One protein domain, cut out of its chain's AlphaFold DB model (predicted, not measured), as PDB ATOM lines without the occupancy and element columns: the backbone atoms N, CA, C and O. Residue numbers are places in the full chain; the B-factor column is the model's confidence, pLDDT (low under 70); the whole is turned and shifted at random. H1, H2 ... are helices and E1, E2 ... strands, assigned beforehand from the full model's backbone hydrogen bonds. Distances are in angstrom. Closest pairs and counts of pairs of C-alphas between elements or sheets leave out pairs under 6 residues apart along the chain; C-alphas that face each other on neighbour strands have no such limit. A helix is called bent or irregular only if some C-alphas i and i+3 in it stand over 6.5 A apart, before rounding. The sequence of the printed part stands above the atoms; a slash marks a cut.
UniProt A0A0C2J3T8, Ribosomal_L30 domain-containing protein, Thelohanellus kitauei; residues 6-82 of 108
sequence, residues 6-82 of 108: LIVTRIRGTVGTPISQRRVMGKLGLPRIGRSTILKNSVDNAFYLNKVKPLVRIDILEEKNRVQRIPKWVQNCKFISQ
ATOM      1  N   LEU A   6     207.208 206.269 256.824       85.62
ATOM      2  CA  LEU A   6     206.984 205.448 258.009       85.62
ATOM      3  C   LEU A   6     207.624 206.128 259.218       85.62
ATOM      4  O   LEU A   6     208.777 206.553 259.148       85.62
ATOM      5  N   ILE A   7     206.912 206.182 260.340       88.25
ATOM      6  CA  ILE A   7     207.475 206.527 261.646       88.25
ATOM      7  C   ILE A   7     207.811 205.220 262.347       88.25
ATOM      8  O   ILE A   7     206.937 204.406 262.629       88.25
ATOM      9  N   VAL A   8     209.085 205.020 262.654       89.62
ATOM     10  CA  VAL A   8     209.565 203.811 263.319       89.62
ATOM     11  C   VAL A   8     210.069 204.184 264.695       89.62
ATOM     12  O   VAL A   8     211.032 204.933 264.807       89.62
ATOM     13  N   THR A   9     209.437 203.657 265.739       89.31
ATOM     14  CA  THR A   9     209.789 203.911 267.140       89.31
ATOM     15  C   THR A   9     210.334 202.648 267.780       89.31
ATOM     16  O   THR A   9     209.693 201.604 267.723       89.31
ATOM     17  N   ARG A  10     211.483 202.715 268.451       91.19
ATOM     18  CA  ARG A  10     211.978 201.578 269.233       91.19
ATOM     19  C   ARG A  10     211.217 201.457 270.547       91.19
ATOM     20  O   ARG A  10     211.264 202.367 271.369       91.19
ATOM     21  N   ILE A  11     210.591 200.308 270.771       91.94
ATOM     22  CA  ILE A  11     209.763 200.040 271.956       91.94
ATOM     23  C   ILE A  11     210.396 199.034 272.922       91.94
ATOM     24  O   ILE A  11     210.014 198.999 274.086       91.94
ATOM     25  N   ARG A  12     211.385 198.239 272.483       89.56
ATOM     26  CA  ARG A  12     212.071 197.256 273.341       89.56
ATOM     27  C   ARG A  12     213.575 197.494 273.463       89.56
ATOM     28  O   ARG A  12     214.224 198.082 272.591       89.56
ATOM     29  N   GLY A  13     214.131 197.032 274.582       88.19
ATOM     30  CA  GLY A  13     215.567 197.028 274.862       88.19
ATOM     31  C   GLY A  13     216.356 196.078 273.960       88.19
ATOM     32  O   GLY A  13     215.788 195.310 273.197       88.19
ATOM     33  N   THR A  14     217.684 196.167 274.034       85.81
ATOM     34  CA  THR A  14     218.628 195.305 273.289       85.81
ATOM     35  C   THR A  14     219.129 194.114 274.111       85.81
ATOM     36  O   THR A  14     220.001 193.372 273.653       85.81
ATOM     37  N   VAL A  15     218.636 193.955 275.344       87.19
ATOM     38  CA  VAL A  15     218.992 192.842 276.233       87.19
ATOM     39  C   VAL A  15     218.466 191.546 275.613       87.19
ATOM     40  O   VAL A  15     217.320 191.495 275.176       87.19
ATOM     41  N   GLY A  16     219.327 190.534 275.482       87.75
ATOM     42  CA  GLY A  16     218.991 189.272 274.807       87.75
ATOM     43  C   GLY A  16     218.840 189.370 273.282       87.75
ATOM     44  O   GLY A  16     218.538 188.381 272.625       87.75
ATOM     45  N   THR A  17     219.064 190.543 272.682       89.19
ATOM     46  CA  THR A  17     218.912 190.735 271.236       89.19
ATOM     47  C   THR A  17     220.184 190.319 270.477       89.19
ATOM     48  O   THR A  17     221.286 190.755 270.854       89.19
ATOM     49  N   PRO A  18     220.081 189.557 269.369       93.50
ATOM     50  CA  PRO A  18     221.217 189.225 268.508       93.50
ATOM     51  C   PRO A  18     221.989 190.460 268.027       93.50
ATOM     52  O   PRO A  18     221.399 191.496 267.711       93.50
ATOM     53  N   ILE A  19     223.319 190.353 267.911       92.19
ATOM     54  CA  ILE A  19     224.199 191.460 267.476       92.19
ATOM     55  C   ILE A  19     223.769 192.019 266.110       92.19
ATOM     56  O   ILE A  19     223.789 193.233 265.901       92.19
ATOM     57  N   SER A  20     223.327 191.151 265.196       91.94
ATOM     58  CA  SER A  20     222.825 191.533 263.871       91.94
ATOM     59  C   SER A  20     221.643 192.506 263.955       91.94
ATOM     60  O   SER A  20     221.653 193.540 263.289       91.94
ATOM     61  N   GLN A  21     220.671 192.243 264.830       91.56
ATOM     62  CA  GLN A  21     219.522 193.121 265.058       91.56
ATOM     63  C   GLN A  21     219.929 194.440 265.731       91.56
ATOM     64  O   GLN A  21     219.421 195.497 265.357       91.56
ATOM     65  N   ARG A  22     220.903 194.421 266.655       90.94
ATOM     66  CA  ARG A  22     221.445 195.660 267.254       90.94
ATOM     67  C   ARG A  22     222.086 196.564 266.206       90.94
ATOM     68  O   ARG A  22     221.831 197.767 266.196       90.94
ATOM     69  N   ARG A  23     222.869 195.986 265.288       91.75
ATOM     70  CA  ARG A  23     223.474 196.719 264.164       91.75
ATOM     71  C   ARG A  23     222.408 197.318 263.248       91.75
ATOM     72  O   ARG A  23     222.546 198.468 262.841       91.75
ATOM     73  N   VAL A  24     221.335 196.578 262.959       92.00
ATOM     74  CA  VAL A  24     220.207 197.088 262.159       92.00
ATOM     75  C   VAL A  24     219.507 198.254 262.862       92.00
ATOM     76  O   VAL A  24     219.313 199.289 262.236       92.00
ATOM     77  N   MET A  25     219.214 198.158 264.164       90.38
ATOM     78  CA  MET A  25     218.654 199.288 264.925       90.38
ATOM     79  C   MET A  25     219.564 200.523 264.896       90.38
ATOM     80  O   MET A  25     219.070 201.640 264.750       90.38
ATOM     81  N   GLY A  26     220.886 200.337 264.973       89.56
ATOM     82  CA  GLY A  26     221.857 201.421 264.805       89.56
ATOM     83  C   GLY A  26     221.778 202.078 263.422       89.56
ATOM     84  O   GLY A  26     221.731 203.303 263.330       89.56
ATOM     85  N   LYS A  27     221.683 201.277 262.350       89.19
ATOM     86  CA  LYS A  27     221.516 201.776 260.971       89.19
ATOM     87  C   LYS A  27     220.207 202.546 260.771       89.19
ATOM     88  O   LYS A  27     220.204 203.538 260.050       89.19
ATOM     89  N   LEU A  28     219.130 202.109 261.425       88.06
ATOM     90  CA  LEU A  28     217.810 202.744 261.364       88.06
ATOM     91  C   LEU A  28     217.680 203.985 262.264       88.06
ATOM     92  O   LEU A  28     216.616 204.592 262.283       88.06
ATOM     93  N   GLY A  29     218.719 204.372 263.013       88.75
ATOM     94  CA  GLY A  29     218.665 205.563 263.871       88.75
ATOM     95  C   GLY A  29     217.994 205.366 265.224       88.75
ATOM     96  O   GLY A  29     217.560 206.341 265.837       88.75
ATOM     97  N   LEU A  30     217.934 204.128 265.719       89.62
ATOM     98  CA  LEU A  30     217.186 203.738 266.917       89.62
ATOM     99  C   LEU A  30     218.106 203.293 268.079       89.62
ATOM    100  O   LEU A  30     218.012 202.156 268.562       89.62
ATOM    101  N   PRO A  31     219.012 204.165 268.575       84.56
ATOM    102  CA  PRO A  31     220.043 203.786 269.542       84.56
ATOM    103  C   PRO A  31     219.487 203.445 270.931       84.56
ATOM    104  O   PRO A  31     220.085 202.643 271.646       84.56
ATOM    105  N   ARG A  32     218.328 204.000 271.309       86.56
ATOM    106  CA  ARG A  32     217.690 203.797 272.620       86.56
ATOM    107  C   ARG A  32     216.175 203.633 272.504       86.56
ATOM    108  O   ARG A  32     215.589 204.019 271.494       86.56
ATOM    109  N   ILE A  33     215.565 203.057 273.539       88.38
ATOM    110  CA  ILE A  33     214.107 202.910 273.665       88.38
ATOM    111  C   ILE A  33     213.445 204.295 273.643       88.38
ATOM    112  O   ILE A  33     214.020 205.266 274.133       88.38
ATOM    113  N   GLY A  34     212.266 204.391 273.030       82.50
ATOM    114  CA  GLY A  34     211.488 205.624 272.903       82.50
ATOM    115  C   GLY A  34     211.996 206.578 271.823       82.50
ATOM    116  O   GLY A  34     211.376 207.607 271.579       82.50
ATOM    117  N   ARG A  35     213.113 206.261 271.150       84.94
ATOM    118  CA  ARG A  35     213.556 207.028 269.983       84.94
ATOM    119  C   ARG A  35     212.757 206.603 268.760       84.94
ATOM    120  O   ARG A  35     212.589 205.400 268.543       84.94
ATOM    121  N   SER A  36     212.368 207.574 267.939       85.81
ATOM    122  CA  SER A  36     211.823 207.303 266.614       85.81
ATOM    123  C   SER A  36     212.642 207.943 265.494       85.81
ATOM    124  O   SER A  36     213.438 208.872 265.693       85.81
ATOM    125  N   THR A  37     212.455 207.389 264.305       86.62
ATOM    126  CA  THR A  37     213.038 207.847 263.049       86.62
ATOM    127  C   THR A  37     211.974 207.767 261.969       86.62
ATOM    128  O   THR A  37     211.125 206.877 261.980       86.62
ATOM    129  N   ILE A  38     212.020 208.716 261.041       86.75
ATOM    130  CA  ILE A  38     211.151 208.741 259.870       86.75
ATOM    131  C   ILE A  38     211.929 208.145 258.703       86.75
ATOM    132  O   ILE A  38     213.042 208.588 258.416       86.75
ATOM    133  N   LEU A  39     211.352 207.137 258.057       84.31
ATOM    134  CA  LEU A  39     211.948 206.412 256.942       84.31
ATOM    135  C   LEU A  39     211.035 206.485 255.726       84.31
ATOM    136  O   LEU A  39     209.814 206.479 255.859       84.31
ATOM    137  N   LYS A  40     211.628 206.509 254.533       85.12
ATOM    138  CA  LYS A  40     210.868 206.322 253.297       85.12
ATOM    139  C   LYS A  40     210.385 204.873 253.228       85.12
ATOM    140  O   LYS A  40     211.138 203.958 253.574       85.12
ATOM    141  N   ASN A  41     209.160 204.668 252.765       84.56
ATOM    142  CA  ASN A  41     208.596 203.351 252.506       84.56
ATOM    143  C   ASN A  41     209.262 202.741 251.257       84.56
ATOM    144  O   ASN A  41     208.776 202.882 250.139       84.56
ATOM    145  N   SER A  42     210.438 202.136 251.446       86.62
ATOM    146  CA  SER A  42     211.223 201.457 250.409       86.62
ATOM    147  C   SER A  42     211.439 199.986 250.759       86.62
ATOM    148  O   SER A  42     211.391 199.600 251.930       86.62
ATOM    149  N   VAL A  43     211.725 199.167 249.742       84.88
ATOM    150  CA  VAL A  43     212.001 197.729 249.907       84.88
ATOM    151  C   VAL A  43     213.188 197.495 250.848       84.88
ATOM    152  O   VAL A  43     213.108 196.647 251.737       84.88
ATOM    153  N   ASP A  44     214.244 198.305 250.736       85.50
ATOM    154  CA  ASP A  44     215.419 198.213 251.611       85.50
ATOM    155  C   ASP A  44     215.061 198.454 253.079       85.50
ATOM    156  O   ASP A  44     215.436 197.679 253.963       85.50
ATOM    157  N   ASN A  45     214.293 199.514 253.353       86.75
ATOM    158  CA  ASN A  45     213.862 199.828 254.710       86.75
ATOM    159  C   ASN A  45     212.919 198.746 255.245       86.75
ATOM    160  O   ASN A  45     213.071 198.334 256.393       86.75
ATOM    161  N   ALA A  46     212.016 198.214 254.418       85.88
ATOM    162  CA  ALA A  46     211.148 197.101 254.791       85.88
ATOM    163  C   ALA A  46     211.948 195.839 255.166       85.88
ATOM    164  O   ALA A  46     211.647 195.199 256.176       85.88
ATOM    165  N   PHE A  47     213.016 195.518 254.426       89.38
ATOM    166  CA  PHE A  47     213.902 194.394 254.739       89.38
ATOM    167  C   PHE A  47     214.576 194.552 256.108       89.38
ATOM    168  O   PHE A  47     214.598 193.616 256.913       89.38
ATOM    169  N   TYR A  48     215.094 195.745 256.412       89.12
ATOM    170  CA  TYR A  48     215.676 196.031 257.724       89.12
ATOM    171  C   TYR A  48     214.633 195.999 258.841       89.12
ATOM    172  O   TYR A  48     214.888 195.411 259.893       89.12
ATOM    173  N   LEU A  49     213.456 196.579 258.610       90.81
ATOM    174  CA  LEU A  49     212.366 196.605 259.582       90.81
ATOM    175  C   LEU A  49     211.847 195.206 259.897       90.81
ATOM    176  O   LEU A  49     211.575 194.919 261.060       90.81
ATOM    177  N   ASN A  50     211.807 194.299 258.918       91.94
ATOM    178  CA  ASN A  50     211.403 192.916 259.155       91.94
ATOM    179  C   ASN A  50     212.336 192.207 260.156       91.94
ATOM    180  O   ASN A  50     211.878 191.471 261.027       91.94
ATOM    181  N   LYS A  51     213.644 192.502 260.110       90.81
ATOM    182  CA  LYS A  51     214.632 191.926 261.042       90.81
ATOM    183  C   LYS A  51     214.462 192.402 262.483       90.81
ATOM    184  O   LYS A  51     214.895 191.702 263.393       90.81
ATOM    185  N   VAL A  52     213.888 193.585 262.693       92.44
ATOM    186  CA  VAL A  52     213.739 194.210 264.020       92.44
ATOM    187  C   VAL A  52     212.279 194.434 264.417       92.44
ATOM    188  O   VAL A  52     212.023 195.082 265.427       92.44
ATOM    189  N   LYS A  53     211.330 193.849 263.674       90.12
ATOM    190  CA  LYS A  53     209.879 193.951 263.882       90.12
ATOM    191  C   LYS A  53     209.430 193.781 265.343       90.12
ATOM    192  O   LYS A  53     208.634 194.600 265.783       90.12
ATOM    193  N   PRO A  54     209.938 192.816 266.141       90.00
ATOM    194  CA  PRO A  54     209.495 192.678 267.534       90.00
ATOM    195  C   PRO A  54     209.989 193.799 268.467       90.00
ATOM    196  O   PRO A  54     209.536 193.897 269.606       90.00
ATOM    197  N   LEU A  55     210.936 194.631 268.019       91.31
ATOM    198  CA  LEU A  55     211.586 195.670 268.824       91.31
ATOM    199  C   LEU A  55     211.084 197.080 268.499       91.31
ATOM    200  O   LEU A  55     211.413 198.024 269.228       91.31
ATOM    201  N   VAL A  56     210.317 197.233 267.418       91.94
ATOM    202  CA  VAL A  56     209.891 198.528 266.887       91.94
ATOM    203  C   VAL A  56     208.380 198.583 266.672       91.94
ATOM    204  O   VAL A  56     207.750 197.592 266.322       91.94
ATOM    205  N   ARG A  57     207.808 199.771 266.851       90.69
ATOM    206  CA  ARG A  57     206.469 200.135 266.393       90.69
ATOM    207  C   ARG A  57     206.603 200.900 265.083       90.69
ATOM    208  O   ARG A  57     207.471 201.766 264.987       90.69
ATOM    209  N   ILE A  58     205.773 200.575 264.099       89.75
ATOM    210  CA  ILE A  58     205.764 201.219 262.785       89.75
ATOM    211  C   ILE A  58     204.398 201.872 262.609       89.75
ATOM    212  O   ILE A  58     203.390 201.174 262.615       89.75
ATOM    213  N   ASP A  59     204.390 203.187 262.443       84.62
ATOM    214  CA  ASP A  59     203.201 203.967 262.121       84.62
ATOM    215  C   ASP A  59     203.343 204.521 260.697       84.62
ATOM    216  O   ASP A  59     204.442 204.869 260.252       84.62
ATOM    217  N   ILE A  60     202.237 204.589 259.963       82.62
ATOM    218  CA  ILE A  60     202.219 205.078 258.585       82.62
ATOM    219  C   ILE A  60     202.061 206.605 258.593       82.62
ATOM    220  O   ILE A  60     201.202 207.136 259.293       82.62
ATOM    221  N   LEU A  61     202.885 207.313 257.816       75.88
ATOM    222  CA  LEU A  61     202.817 208.765 257.660       75.88
ATOM    223  C   LEU A  61     202.373 209.119 256.238       75.88
ATOM    224  O   LEU A  61     203.118 208.935 255.276       75.88
ATOM    225  N   GLU A  62     201.153 209.643 256.117       66.56
ATOM    226  CA  GLU A  62     200.525 209.966 254.829       66.56
ATOM    227  C   GLU A  62     201.146 211.182 254.120       66.56
ATOM    228  O   GLU A  62     201.152 211.216 252.896       66.56
ATOM    229  N   GLU A  63     201.751 212.135 254.842       59.56
ATOM    230  CA  GLU A  63     202.343 213.346 254.249       59.56
ATOM    231  C   GLU A  63     203.727 213.683 254.820       59.56
ATOM    232  O   GLU A  63     203.888 213.922 256.021       59.56
ATOM    233  N   LYS A  64     204.727 213.814 253.929       48.81
ATOM    234  CA  LYS A  64     206.107 214.215 254.272       48.81
ATOM    235  C   LYS A  64     206.171 215.597 254.934       48.81
ATOM    236  O   LYS A  64     207.041 215.814 255.763       48.81
ATOM    237  N   ASN A  65     205.261 216.519 254.600       49.78
ATOM    238  CA  ASN A  65     205.295 217.913 255.072       49.78
ATOM    239  C   ASN A  65     204.656 218.138 256.454       49.78
ATOM    240  O   ASN A  65     204.770 219.226 257.013       49.78
ATOM    241  N   ARG A  66     204.076 217.106 257.084       47.22
ATOM    242  CA  ARG A  66     203.578 217.176 258.473       47.22
ATOM    243  C   ARG A  66     204.652 216.921 259.538       47.22
ATOM    244  O   ARG A  66     204.326 216.602 260.678       47.22
ATOM    245  N   VAL A  67     205.930 217.147 259.224       47.84
ATOM    246  CA  VAL A  67     207.024 217.173 260.220       47.84
ATOM    247  C   VAL A  67     206.739 218.154 261.370       47.84
ATOM    248  O   VAL A  67     207.151 217.919 262.501       47.84
ATOM    249  N   GLN A  68     205.960 219.213 261.125       45.56
ATOM    250  CA  GLN A  68     205.548 220.169 262.164       45.56
ATOM    251  C   GLN A  68     204.458 219.635 263.119       45.56
ATOM    252  O   GLN A  68     204.236 220.217 264.176       45.56
ATOM    253  N   ARG A  69     203.804 218.508 262.796       42.69
ATOM    254  CA  ARG A  69     202.816 217.807 263.645       42.69
ATOM    255  C   ARG A  69     203.316 216.435 264.091       42.69
ATOM    256  O   ARG A  69     202.548 215.497 264.286       42.69
ATOM    257  N   ILE A  70     204.621 216.317 264.273       52.25
ATOM    258  CA  ILE A  70     205.199 215.233 265.051       52.25
ATOM    259  C   ILE A  70     204.608 215.330 266.474       52.25
ATOM    260  O   ILE A  70     204.765 216.376 267.110       52.25
ATOM    261  N   PRO A  71     203.904 214.298 266.983       48.66
ATOM    262  CA  PRO A  71     203.357 214.321 268.338       48.66
ATOM    263  C   PRO A  71     204.443 214.701 269.351       48.66
ATOM    264  O   PRO A  71     205.599 214.335 269.155       48.66
ATOM    265  N   LYS A  72     204.110 215.383 270.454       49.75
ATOM    266  CA  LYS A  72     205.103 215.817 271.466       49.75
ATOM    267  C   LYS A  72     206.057 214.688 271.909       49.75
ATOM    268  O   LYS A  72     207.238 214.931 272.132       49.75
ATOM    269  N   TRP A  73     205.583 213.437 271.945       52.94
ATOM    270  CA  TRP A  73     206.385 212.247 272.272       52.94
ATOM    271  C   TRP A  73     207.382 211.812 271.174       52.94
ATOM    272  O   TRP A  73     208.319 211.070 271.449       52.94
ATOM    273  N   VAL A  74     207.221 212.311 269.948       49.06
ATOM    274  CA  VAL A  74     208.047 212.061 268.753       49.06
ATOM    275  C   VAL A  74     208.941 213.276 268.433       49.06
ATOM    276  O   VAL A  74     209.834 213.168 267.601       49.06
ATOM    277  N   GLN A  75     208.798 214.430 269.108       48.22
ATOM    278  CA  GLN A  75     209.654 215.620 268.880       48.22
ATOM    279  C   GLN A  75     211.153 215.328 269.070       48.22
ATOM    280  O   GLN A  75     212.014 215.974 268.479       48.22
ATOM    281  N   ASN A  76     211.467 214.264 269.804       50.16
ATOM    282  CA  ASN A  76     212.781 213.655 269.863       50.16
ATOM    283  C   ASN A  76     212.987 212.643 268.719       50.16
ATOM    284  O   ASN A  76     213.360 211.504 268.985       50.16
ATOM    285  N   CYS A  77     212.816 213.030 267.456       45.16
ATOM    286  CA  CYS A  77     213.159 212.186 266.304       45.16
ATOM    287  C   CYS A  77     214.313 212.771 265.508       45.16
ATOM    288  O   CYS A  77     214.374 213.969 265.265       45.16
ATOM    289  N   LYS A  78     215.281 211.923 265.135       48.50
ATOM    290  CA  LYS A  78     216.350 212.325 264.210       48.50
ATOM    291  C   LYS A  78     215.858 211.905 262.834       48.50
ATOM    292  O   LYS A  78     215.622 210.717 262.611       48.50
ATOM    293  N   PHE A  79     215.671 212.880 261.953       46.06
ATOM    294  CA  PHE A  79     215.444 212.624 260.541       46.06
ATOM    295  C   PHE A  79     216.684 211.947 259.974       46.06
ATOM    296  O   PHE A  79     217.784 212.481 260.084       46.06
ATOM    297  N   ILE A  80     216.511 210.763 259.395       46.44
ATOM    298  CA  ILE A  80     217.545 210.135 258.580       46.44
ATOM    299  C   ILE A  80     217.014 210.175 257.155       46.44
ATOM    300  O   ILE A  80     216.371 209.235 256.696       46.44
ATOM    301  N   SER A  81     217.233 211.292 256.457       41.50
ATOM    302  CA  SER A  81     217.129 211.267 255.002       41.50
ATOM    303  C   SER A  81     218.363 210.529 254.477       41.50
ATOM    304  O   SER A  81     219.501 210.935 254.711       41.50
ATOM    305  N   GLN A  82     218.157 209.405 253.789       42.41
ATOM    306  CA  GLN A  82     219.251 208.723 253.086       42.41
ATOM    307  C   GLN A  82     219.873 209.625 251.999       42.41
ATOM    308  O   GLN A  82     221.054 209.479 251.709       42.41
TER     309      GLN A  82
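What this domain is: This is residues 6 to 82 of the 108 residues of the protein "Ribosomal_L30 domain-containing protein" of Thelohanellus kitauei (UniProt A0A0C2J3T8). A small three-stranded sheet, E2, E1 and E3, has the helix H2 covering one of its faces, the two together making two layers. H1 packs on H2 at a steep tilt toward one end of the longest axis, the small irregular H3 sits toward the other end, and residues 70 to 82 form a tail with no named element. The printed part has 77 residues with three named helices and three named strands in the order E1, H1, E2, H2, E3, H3; the sheet's order is E2, E1, E3, all antiparallel, and the class is mixed, helices and strands. The whole is compact, with a radius of gyration of the C-alphas of 11.9 A and spans of 36 by 26 by 18 A.

Where its parts are: Start in the sheet, at C-alpha 6 at (206.984, 205.448, 258.009), where E1 begins; it covers residues 6 to 10. Beside it you will find E2, residues 36 to 40, 13.4 A long, and E3, residues 56 to 61, 15.5 A long. Find C-alpha 43 at (212.001, 197.729, 249.907); from there H2, residues 43 to 55, runs 19.0 A. It is irregular, with C-alphas 51 and 54 8.3 A apart. H1 is residues 19 to 27, 12.5 A long. H3, residues 64 to 69, ends at C-alpha 69 at (202.816, 217.807, 263.645); it is irregular too, with C-alphas 65 and 68 7.4 A apart.

How they stand to each other: Look first at E1, the inner strand. It is antiparallel to E3 at 158 degrees, with N 7 and O 59 2.8 A apart, within hydrogen-bond range. It is antiparallel to E2 at 149 degrees, with N 8 and O 37 at 2.8 A, also within range. H2 is on the sheet at a height over the sheet of 9.0 A and runs along the strands, at 27 degrees to E1 on the local plane. E2, H2 and E3 form a split strand-helix-strand unit, two strands running the same way with E1 between them, and its crossover is right-handed. H1 is not on the sheet; it touches H2, residues 48 to 52 alone, the closest C-alphas being those of Gln 21 and Val 52 at 6.0 A. They run opposite ways at a steep tilt of 59 degrees. H3 only grazes the sheet, with its residues 64 to 67, and is apart from H1 and H2. In H1 every O i to N i+4 pair is within hydrogen-bond range; in H2 6 of 9 are, and in H3 0 of 2, with 1 of 3 O i to N i+3 pairs.

The domain as a whole: The C-alphas of Gly 16 and Asn 65 are the two farthest apart, 37.4 A. The printed part has no cut and no long link. Its mean pLDDT is 77.6; look for values under 70 at residues 62 to 82.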